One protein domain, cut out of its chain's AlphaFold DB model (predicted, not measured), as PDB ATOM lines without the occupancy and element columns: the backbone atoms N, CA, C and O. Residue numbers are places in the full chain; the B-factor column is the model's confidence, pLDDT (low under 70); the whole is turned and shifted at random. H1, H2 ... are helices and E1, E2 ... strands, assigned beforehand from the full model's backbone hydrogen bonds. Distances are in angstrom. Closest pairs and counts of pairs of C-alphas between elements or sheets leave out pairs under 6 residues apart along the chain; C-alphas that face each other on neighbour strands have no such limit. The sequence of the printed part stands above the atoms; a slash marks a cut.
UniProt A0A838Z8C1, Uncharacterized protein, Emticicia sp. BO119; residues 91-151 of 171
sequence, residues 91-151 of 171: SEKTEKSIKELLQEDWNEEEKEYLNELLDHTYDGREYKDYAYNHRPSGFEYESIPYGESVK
ATOM      1  N   SER A  91     -36.445   6.051 -31.509       96.31
ATOM      2  CA  SER A  91     -35.631   7.025 -30.781       96.31
ATOM      3  C   SER A  91     -36.455   7.785 -29.748       96.31
ATOM      4  O   SER A  91     -36.043   7.873 -28.598       96.31
ATOM      5  N   GLU A  92     -37.655   8.246 -30.112       96.25
ATOM      6  CA  GLU A  92     -38.538   9.007 -29.222       96.25
ATOM      7  C   GLU A  92     -38.970   8.171 -28.011       96.25
ATOM      8  O   GLU A  92     -38.976   8.656 -26.877       96.25
ATOM      9  N   LYS A  93     -39.314   6.895 -28.225       96.38
ATOM     10  CA  LYS A  93     -39.634   5.988 -27.116       96.38
ATOM     11  C   LYS A  93     -38.426   5.712 -26.234       96.38
ATOM     12  O   LYS A  93     -38.579   5.692 -25.018       96.38
ATOM     13  N   THR A  94     -37.259   5.495 -26.833       97.38
ATOM     14  CA  THR A  94     -36.024   5.226 -26.085       97.38
ATOM     15  C   THR A  94     -35.642   6.431 -25.232       97.38
ATOM     16  O   THR A  94     -35.442   6.289 -24.030       97.38
ATOM     17  N   GLU A  95     -35.654   7.628 -25.816       97.56
ATOM     18  CA  GLU A  95     -35.412   8.896 -25.125       97.56
ATOM     19  C   GLU A  95     -36.405   9.109 -23.975       97.56
ATOM     20  O   GLU A  95     -36.013   9.484 -22.869       97.56
ATOM     21  N   LYS A  96     -37.693   8.821 -24.202       97.31
ATOM     22  CA  LYS A  96     -38.721   8.887 -23.156       97.31
ATOM     23  C   LYS A  96     -38.420   7.928 -22.005       97.31
ATOM     24  O   LYS A  96     -38.490   8.351 -20.856       97.31
ATOM     25  N   SER A  97     -38.060   6.680 -22.300       96.44
ATOM     26  CA  SER A  97     -37.708   5.690 -21.278       96.44
ATOM     27  C   SER A  97     -36.462   6.089 -20.486       96.44
ATOM     28  O   SER A  97     -36.463   5.958 -19.268       96.44
ATOM     29  N   ILE A  98     -35.433   6.643 -21.133       97.25
ATOM     30  CA  ILE A  98     -34.240   7.147 -20.432       97.25
ATOM     31  C   ILE A  98     -34.606   8.309 -19.502       97.25
ATOM     32  O   ILE A  98     -34.201   8.329 -18.343       97.25
ATOM     33  N   LYS A  99     -35.419   9.260 -19.977       97.19
ATOM     34  CA  LYS A  99     -35.899  10.388 -19.162       97.19
ATOM     35  C   LYS A  99     -36.743   9.945 -17.971       97.19
ATOM     36  O   LYS A  99     -36.704  10.607 -16.939       97.19
ATOM     37  N   GLU A 100     -37.510   8.867 -18.116       96.12
ATOM     38  CA  GLU A 100     -38.263   8.253 -17.019       96.12
ATOM     39  C   GLU A 100     -37.317   7.604 -16.001       96.12
ATOM     40  O   GLU A 100     -37.442   7.891 -14.814       96.12
ATOM     41  N   LEU A 101     -36.313   6.840 -16.452       94.88
ATOM     42  CA  LEU A 101     -35.301   6.244 -15.571       94.88
ATOM     43  C   LEU A 101     -34.499   7.303 -14.807       94.88
ATOM     44  O   LEU A 101     -34.261   7.141 -13.618       94.88
ATOM     45  N   LEU A 102     -34.145   8.426 -15.438       95.44
ATOM     46  CA  LEU A 102     -33.440   9.541 -14.786       95.44
ATOM     47  C   LEU A 102     -34.224  10.191 -13.626       95.44
ATOM     48  O   LEU A 102     -33.643  10.973 -12.872       95.44
ATOM     49  N   GLN A 103     -35.523   9.906 -13.472       95.69
ATOM     50  CA  GLN A 103     -36.323  10.344 -12.317       95.69
ATOM     51  C   GLN A 103     -36.142   9.434 -11.088       95.69
ATOM     52  O   GLN A 103     -36.590   9.796  -9.999       95.69
ATOM     53  N   GLU A 104     -35.539   8.256 -11.252       93.69
ATOM     54  CA  GLU A 104     -35.326   7.274 -10.188       93.69
ATOM     55  C   GLU A 104     -33.998   7.506  -9.438       93.69
ATOM     56  O   GLU A 104     -33.162   8.332  -9.820       93.69
ATOM     57  N   ASP A 105     -33.814   6.793  -8.321       93.56
ATOM     58  CA  ASP A 105     -32.640   6.943  -7.455       93.56
ATOM     59  C   ASP A 105     -31.469   6.077  -7.939       93.56
ATOM     60  O   ASP A 105     -31.250   4.961  -7.472       93.56
ATOM     61  N   TRP A 106     -30.736   6.611  -8.912       93.06
ATOM     62  CA  TRP A 106     -29.496   6.038  -9.442       93.06
ATOM     63  C   TRP A 106     -28.264   6.677  -8.801       93.06
ATOM     64  O   TRP A 106     -28.294   7.845  -8.383       93.06
ATOM     65  N   ASN A 107     -27.148   5.951  -8.771       94.88
ATOM     66  CA  ASN A 107     -25.876   6.539  -8.360       94.88
ATOM     67  C   ASN A 107     -25.326   7.505  -9.437       94.88
ATOM     68  O   ASN A 107     -25.852   7.584 -10.546       94.88
ATOM     69  N   GLU A 108     -24.288   8.279  -9.109       94.50
ATOM     70  CA  GLU A 108     -23.755   9.303 -10.024       94.50
ATOM     71  C   GLU A 108     -23.203   8.720 -11.336       94.50
ATOM     72  O   GLU A 108     -23.450   9.291 -12.392       94.50
ATOM     73  N   GLU A 109     -22.531   7.563 -11.291       96.00
ATOM     74  CA  GLU A 109     -21.992   6.886 -12.484       96.00
ATOM     75  C   GLU A 109     -23.127   6.411 -13.409       96.00
ATOM     76  O   GLU A 109     -23.072   6.568 -14.627       96.00
ATOM     77  N   GLU A 110     -24.204   5.874 -12.834       95.56
ATOM     78  CA  GLU A 110     -25.388   5.428 -13.578       95.56
ATOM     79  C   GLU A 110     -26.167   6.604 -14.179       95.56
ATOM     80  O   GLU A 110     -26.641   6.518 -15.313       95.56
ATOM     81  N   LYS A 111     -26.271   7.726 -13.455       95.44
ATOM     82  CA  LYS A 111     -26.876   8.964 -13.972       95.44
ATOM     83  C   LYS A 111     -26.057   9.564 -15.106       95.44
ATOM     84  O   LYS A 111     -26.650  10.036 -16.075       95.44
ATOM     85  N   GLU A 112     -24.733   9.577 -14.992       96.31
ATOM     86  CA  GLU A 112     -23.834  10.039 -16.056       96.31
ATOM     87  C   GLU A 112     -24.026   9.183 -17.313       96.31
ATOM     88  O   GLU A 112     -24.369   9.720 -18.366       96.31
ATOM     89  N   TYR A 113     -23.993   7.855 -17.172       97.06
ATOM     90  CA  TYR A 113     -24.274   6.916 -18.262       97.06
ATOM     91  C   TYR A 113     -25.653   7.126 -18.915       97.06
ATOM     92  O   TYR A 113     -25.756   7.169 -20.141       97.06
ATOM     93  N   LEU A 114     -26.725   7.283 -18.129       96.56
ATOM     94  CA  LEU A 114     -28.071   7.538 -18.660       96.56
ATOM     95  C   LEU A 114     -28.167   8.886 -19.394       96.56
ATOM     96  O   LEU A 114     -28.891   8.984 -20.384       96.56
ATOM     97  N   ASN A 115     -27.459   9.923 -18.937       96.44
ATOM     98  CA  ASN A 115     -27.408  11.197 -19.654       96.44
ATOM     99  C   ASN A 115     -26.625  11.072 -20.966       96.44
ATOM    100  O   ASN A 115     -27.114  11.544 -21.986       96.44
ATOM    101  N   GLU A 116     -25.475  10.394 -20.970       96.44
ATOM    102  CA  GLU A 116     -24.708  10.155 -22.200       96.44
ATOM    103  C   GLU A 116     -25.502   9.309 -23.206       96.44
ATOM    104  O   GLU A 116     -25.504   9.601 -24.401       96.44
ATOM    105  N   LEU A 117     -26.286   8.328 -22.741       96.06
ATOM    106  CA  LEU A 117     -27.187   7.559 -23.606       96.06
ATOM    107  C   LEU A 117     -28.150   8.438 -24.412       96.06
ATOM    108  O   LEU A 117     -28.449   8.086 -25.556       96.06
ATOM    109  N   LEU A 118     -28.635   9.557 -23.852       96.25
ATOM    110  CA  LEU A 118     -29.550  10.470 -24.552       96.25
ATOM    111  C   LEU A 118     -28.925  11.024 -25.834       96.25
ATOM    112  O   LEU A 118     -29.623  11.105 -26.849       96.25
ATOM    113  N   ASP A 119     -27.627  11.325 -25.818       95.38
ATOM    114  CA  ASP A 119     -26.908  11.896 -26.961       95.38
ATOM    115  C   ASP A 119     -26.779  10.893 -28.119       95.38
ATOM    116  O   ASP A 119     -26.672  11.286 -29.283       95.38
ATOM    117  N   HIS A 120     -26.895   9.596 -27.822       95.44
ATOM    118  CA  HIS A 120     -26.829   8.515 -28.803       95.44
ATOM    119  C   HIS A 120     -28.203   7.981 -29.237       95.44
ATOM    120  O   HIS A 120     -28.276   7.084 -30.077       95.44
ATOM    121  N   THR A 121     -29.319   8.513 -28.718       95.12
ATOM    122  CA  THR A 121     -30.667   7.984 -29.021       95.12
ATOM    123  C   THR A 121     -31.119   8.187 -30.464       95.12
ATOM    124  O   THR A 121     -32.051   7.507 -30.897       95.12
ATOM    125  N   TYR A 122     -30.503   9.095 -31.222       91.62
ATOM    126  CA  TYR A 122     -30.933   9.404 -32.586       91.62
ATOM    127  C   TYR A 122     -30.733   8.229 -33.557       91.62
ATOM    128  O   TYR A 122     -31.606   7.966 -34.388       91.62
ATOM    129  N   ASP A 123     -29.621   7.499 -33.440       92.75
ATOM    130  CA  ASP A 123     -29.301   6.363 -34.305       92.75
ATOM    131  C   ASP A 123     -29.299   5.053 -33.514       92.75
ATOM    132  O   ASP A 123     -28.506   4.847 -32.605       92.75
ATOM    133  N   GLY A 124     -30.171   4.115 -33.888       91.88
ATOM    134  CA  GLY A 124     -30.341   2.868 -33.139       91.88
ATOM    135  C   GLY A 124     -29.133   1.928 -33.155       91.88
ATOM    136  O   GLY A 124     -29.072   1.011 -32.333       91.88
ATOM    137  N   ARG A 125     -28.192   2.099 -34.092       93.25
ATOM    138  CA  ARG A 125     -26.955   1.312 -34.126       93.25
ATOM    139  C   ARG A 125     -25.919   1.927 -33.199       93.25
ATOM    140  O   ARG A 125     -25.337   1.188 -32.410       93.25
ATOM    141  N   GLU A 126     -25.720   3.235 -33.293       95.12
ATOM    142  CA  GLU A 126     -24.866   4.001 -32.385       95.12
ATOM    143  C   GLU A 126     -25.332   3.841 -30.936       95.12
ATOM    144  O   GLU A 126     -24.533   3.479 -30.077       95.12
ATOM    145  N   TYR A 127     -26.642   3.959 -30.703       96.69
ATOM    146  CA  TYR A 127     -27.268   3.723 -29.409       96.69
ATOM    147  C   TYR A 127     -26.871   2.372 -28.814       96.69
ATOM    148  O   TYR A 127     -26.415   2.296 -27.678       96.69
ATOM    149  N   LYS A 128     -27.019   1.288 -29.589       95.56
ATOM    150  CA  LYS A 128     -26.659  -0.058 -29.126       95.56
ATOM    151  C   LYS A 128     -25.173  -0.165 -28.828       95.56
ATOM    152  O   LYS A 128     -24.806  -0.728 -27.804       95.56
ATOM    153  N   ASP A 129     -24.328   0.331 -29.723       95.75
ATOM    154  CA  ASP A 129     -22.884   0.245 -29.530       95.75
ATOM    155  C   ASP A 129     -22.460   0.951 -28.237       95.75
ATOM    156  O   ASP A 129     -21.774   0.358 -27.403       95.75
ATOM    157  N   TYR A 130     -22.960   2.165 -28.015       96.62
ATOM    158  CA  TYR A 130     -22.680   2.911 -26.798       96.62
ATOM    159  C   TYR A 130     -23.245   2.194 -25.559       96.62
ATOM    160  O   TYR A 130     -22.487   1.880 -24.637       96.62
ATOM    161  N   ALA A 131     -24.536   1.842 -25.574       96.25
ATOM    162  CA  ALA A 131     -25.240   1.250 -24.436       96.25
ATOM    163  C   ALA A 131     -24.621  -0.060 -23.940       96.25
ATOM    164  O   ALA A 131     -24.561  -0.306 -22.740       96.25
ATOM    165  N   TYR A 132     -24.140  -0.920 -24.838       94.00
ATOM    166  CA  TYR A 132     -23.569  -2.202 -24.422       94.00
ATOM    167  C   TYR A 132     -22.079  -2.120 -24.063       94.00
ATOM    168  O   TYR A 132     -21.630  -2.915 -23.234       94.00
ATOM    169  N   ASN A 133     -21.323  -1.179 -24.641       95.19
ATOM    170  CA  ASN A 133     -19.872  -1.080 -24.431       95.19
ATOM    171  C   ASN A 133     -19.466  -0.131 -23.291       95.19
ATOM    172  O   ASN A 133     -18.390  -0.313 -22.727       95.19
ATOM    173  N   HIS A 134     -20.307   0.848 -22.939       94.75
ATOM    174  CA  HIS A 134     -20.017   1.865 -21.912       94.75
ATOM    175  C   HIS A 134     -20.871   1.701 -20.645       94.75
ATOM    176  O   HIS A 134     -20.817   2.530 -19.743       94.75
ATOM    177  N   ARG A 135     -21.642   0.610 -20.559       95.56
ATOM    178  CA  ARG A 135     -22.475   0.265 -19.404       95.56
ATOM    179  C   ARG A 135     -21.639   0.192 -18.111       95.56
ATOM    180  O   ARG A 135     -20.715  -0.631 -18.048       95.56
ATOM    181  N   PRO A 136     -22.010   0.930 -17.051       94.06
ATOM    182  CA  PRO A 136     -21.427   0.775 -15.723       94.06
ATOM    183  C   PRO A 136     -21.579  -0.656 -15.213       94.06
ATOM    184  O   PRO A 136     -22.593  -1.314 -15.452       94.06
ATOM    185  N   SER A 137     -20.596  -1.154 -14.464       90.00
ATOM    186  CA  SER A 137     -20.591  -2.559 -14.026       90.00
ATOM    187  C   SER A 137     -21.849  -2.962 -13.237       90.00
ATOM    188  O   SER A 137     -22.341  -4.077 -13.436       90.00
ATOM    189  N   GLY A 138     -22.396  -2.046 -12.427       87.00
ATOM    190  CA  GLY A 138     -23.600  -2.238 -11.611       87.00
ATOM    191  C   GLY A 138     -24.938  -2.098 -12.345       87.00
ATOM    192  O   GLY A 138     -25.954  -2.515 -11.803       87.00
ATOM    193  N   PHE A 139     -24.955  -1.582 -13.577       91.88
ATOM    194  CA  PHE A 139     -26.196  -1.300 -14.302       91.88
ATOM    195  C   PHE A 139     -26.688  -2.538 -15.064       91.88
ATOM    196  O   PHE A 139     -26.050  -2.935 -16.028       91.88
ATOM    197  N   GLU A 140     -27.782  -3.190 -14.677       91.31
ATOM    198  CA  GLU A 140     -28.198  -4.466 -15.294       91.31
ATOM    199  C   GLU A 140     -28.466  -4.360 -16.812       91.31
ATOM    200  O   GLU A 140     -29.004  -3.365 -17.299       91.31
ATOM    201  N   TYR A 141     -28.121  -5.404 -17.581       90.88
ATOM    202  CA  TYR A 141     -28.327  -5.416 -19.041       90.88
ATOM    203  C   TYR A 141     -29.810  -5.315 -19.413       90.88
ATOM    204  O   TYR A 141     -30.166  -4.679 -20.403       90.88
ATOM    205  N   GLU A 142     -30.669  -5.925 -18.605       89.44
ATOM    206  CA  GLU A 142     -32.122  -5.905 -18.725       89.44
ATOM    207  C   GLU A 142     -32.715  -4.519 -18.435       89.44
ATOM    208  O   GLU A 142     -33.828  -4.232 -18.872       89.44
ATOM    209  N   SER A 143     -31.965  -3.659 -17.740       91.25
ATOM    210  CA  SER A 143     -32.362  -2.285 -17.422       91.25
ATOM    211  C   SER A 143     -31.970  -1.285 -18.512       91.25
ATOM    212  O   SER A 143     -32.334  -0.114 -18.421       91.25
ATOM    213  N   ILE A 144     -31.241  -1.710 -19.555       94.75
ATOM    214  CA  ILE A 144     -30.889  -0.834 -20.677       94.75
ATOM    215  C   ILE A 144     -32.178  -0.470 -21.427       94.75
ATOM    216  O   ILE A 144     -32.809  -1.353 -22.018       94.75
ATOM    217  N   PRO A 145     -32.583   0.814 -21.448       94.69
ATOM    218  CA  PRO A 145     -33.811   1.209 -22.115       94.69
ATOM    219  C   PRO A 145     -33.681   0.959 -23.617       94.69
ATOM    220  O   PRO A 145     -32.670   1.280 -24.235       94.69
ATOM    221  N   TYR A 146     -34.703   0.375 -24.230       95.38
ATOM    222  CA  TYR A 146     -34.714   0.156 -25.672       95.38
ATOM    223  C   TYR A 146     -36.145   0.232 -26.190       95.38
ATOM    224  O   TYR A 146     -36.947  -0.690 -26.034       95.38
ATOM    225  N   GLY A 147     -36.481   1.378 -26.773       94.38
ATOM    226  CA  GLY A 147     -37.782   1.631 -27.361       94.38
ATOM    227  C   GLY A 147     -37.889   1.011 -28.748       94.38
ATOM    228  O   GLY A 147     -37.044   1.229 -29.615       94.38
ATOM    229  N   GLU A 148     -38.979   0.287 -28.981       95.12
ATOM    230  CA  GLU A 148     -39.322  -0.237 -30.299       95.12
ATOM    231  C   GLU A 148     -40.734   0.179 -30.716       95.12
ATOM    232  O   GLU A 148     -41.661   0.327 -29.901       95.12
ATOM    233  N   SER A 149     -40.943   0.332 -32.020       95.06
ATOM    234  CA  SER A 149     -42.282   0.457 -32.580       95.06
ATOM    235  C   SER A 149     -42.453  -0.328 -33.867       95.06
ATOM    236  O   SER A 149     -41.499  -0.672 -34.559       95.06
ATOM    237  N   VAL A 150     -43.710  -0.660 -34.169       95.56
ATOM    238  CA  VAL A 150     -44.056  -1.365 -35.403       95.56
ATOM    239  C   VAL A 150     -43.568  -0.553 -36.598       95.56
ATOM    240  O   VAL A 150     -43.802   0.663 -36.669       95.56
ATOM    241  N   LYS A 151     -42.937  -1.244 -37.549       95.56
ATOM    242  CA  LYS A 151     -42.384  -0.645 -38.763       95.56
ATOM    243  C   LYS A 151     -43.429   0.220 -39.484       95.56
ATOM    244  O   LYS A 151     -44.555  -0.246 -39.682       95.56
TER     245      LYS A 151
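What this domain is: This is residues 91 to 151 of the 171 residues of an uncharacterized protein of Emticicia sp. BO119 (UniProt A0A838Z8C1). Three short helices fold back and forth as two successive helical hairpins that share H2, their centres making a triangle rather than a row. After H3 a long stretch without a named element, residues 134 to 147, turns and folds back over the open side between H1 and H3, and runs into the short strand E1 near the beginning of H1. The printed part has 61 residues, with three named helices and one named strand in the order H1, H2, H3, E1; the class is mostly helix, and E1 pairs with no named strand. The whole is compact, with a radius of gyration of the C-alphas of 10.9 A, and only just elongated, spanning 35 by 23 by 20 A.

Where its parts are: H1 is residues 91 to 101 and measures 15.2 A from first to last C-alpha, beginning with C-alpha 91 at (-35.631, 7.025, -30.781). H2, residues 108 to 119, is the longest helix by residues and measures 17.4 A; its first C-alpha, 108, is at (-23.755, 9.303, -10.024). H3 is residues 124 to 133 and measures 14.2 A. E1 is residues 148 to 150 and measures 7.1 A, ending with C-alpha 150 at (-44.056, -1.365, -35.403).

How they stand to each other: H1 and H2 form a helical hairpin and touch, at a shallow tilt of 17 degrees, opposite ways. Their closest C-alphas are those of Glu 95 and Leu 118, 6.1 A apart, and H2 touches H1 with residues 114 to 118 alone. H2 and H3 form a second helical hairpin, at a shallow tilt of 20 degrees, opposite ways. They only just touch, with 3 pairs of C-alphas within 8 A, and H2 does so with residue 117 alone; the closest C-alphas, of Leu 117 and Ala 131, are 6.7 A apart. H1 and H3 are close but not clearly touching, with the C-alphas of Ser 91 and Gly 124 closest at 7.1 A; they run the same way at a steep tilt of 36 degrees, only just past shallow. The closest C-alphas of H1 and E1 are those of Lys 93 and Glu 148, 7.0 A apart. E1 is apart from H2 and from H3. Every O i to N i+4 pair is within hydrogen-bond range in H1 and H3, and 6 of 8 are in H2.

The domain as a whole: The two C-alphas farthest apart, of Glu 108 and Lys 151, are 35.7 A from each other. The printed part has no cut. The link from H1 to H2 is short, that from H2 to H3 tight, and that from H3 to E1 long, with 14 residues. The mean pLDDT of the printed part is 94.8, and no printed residue is under 70.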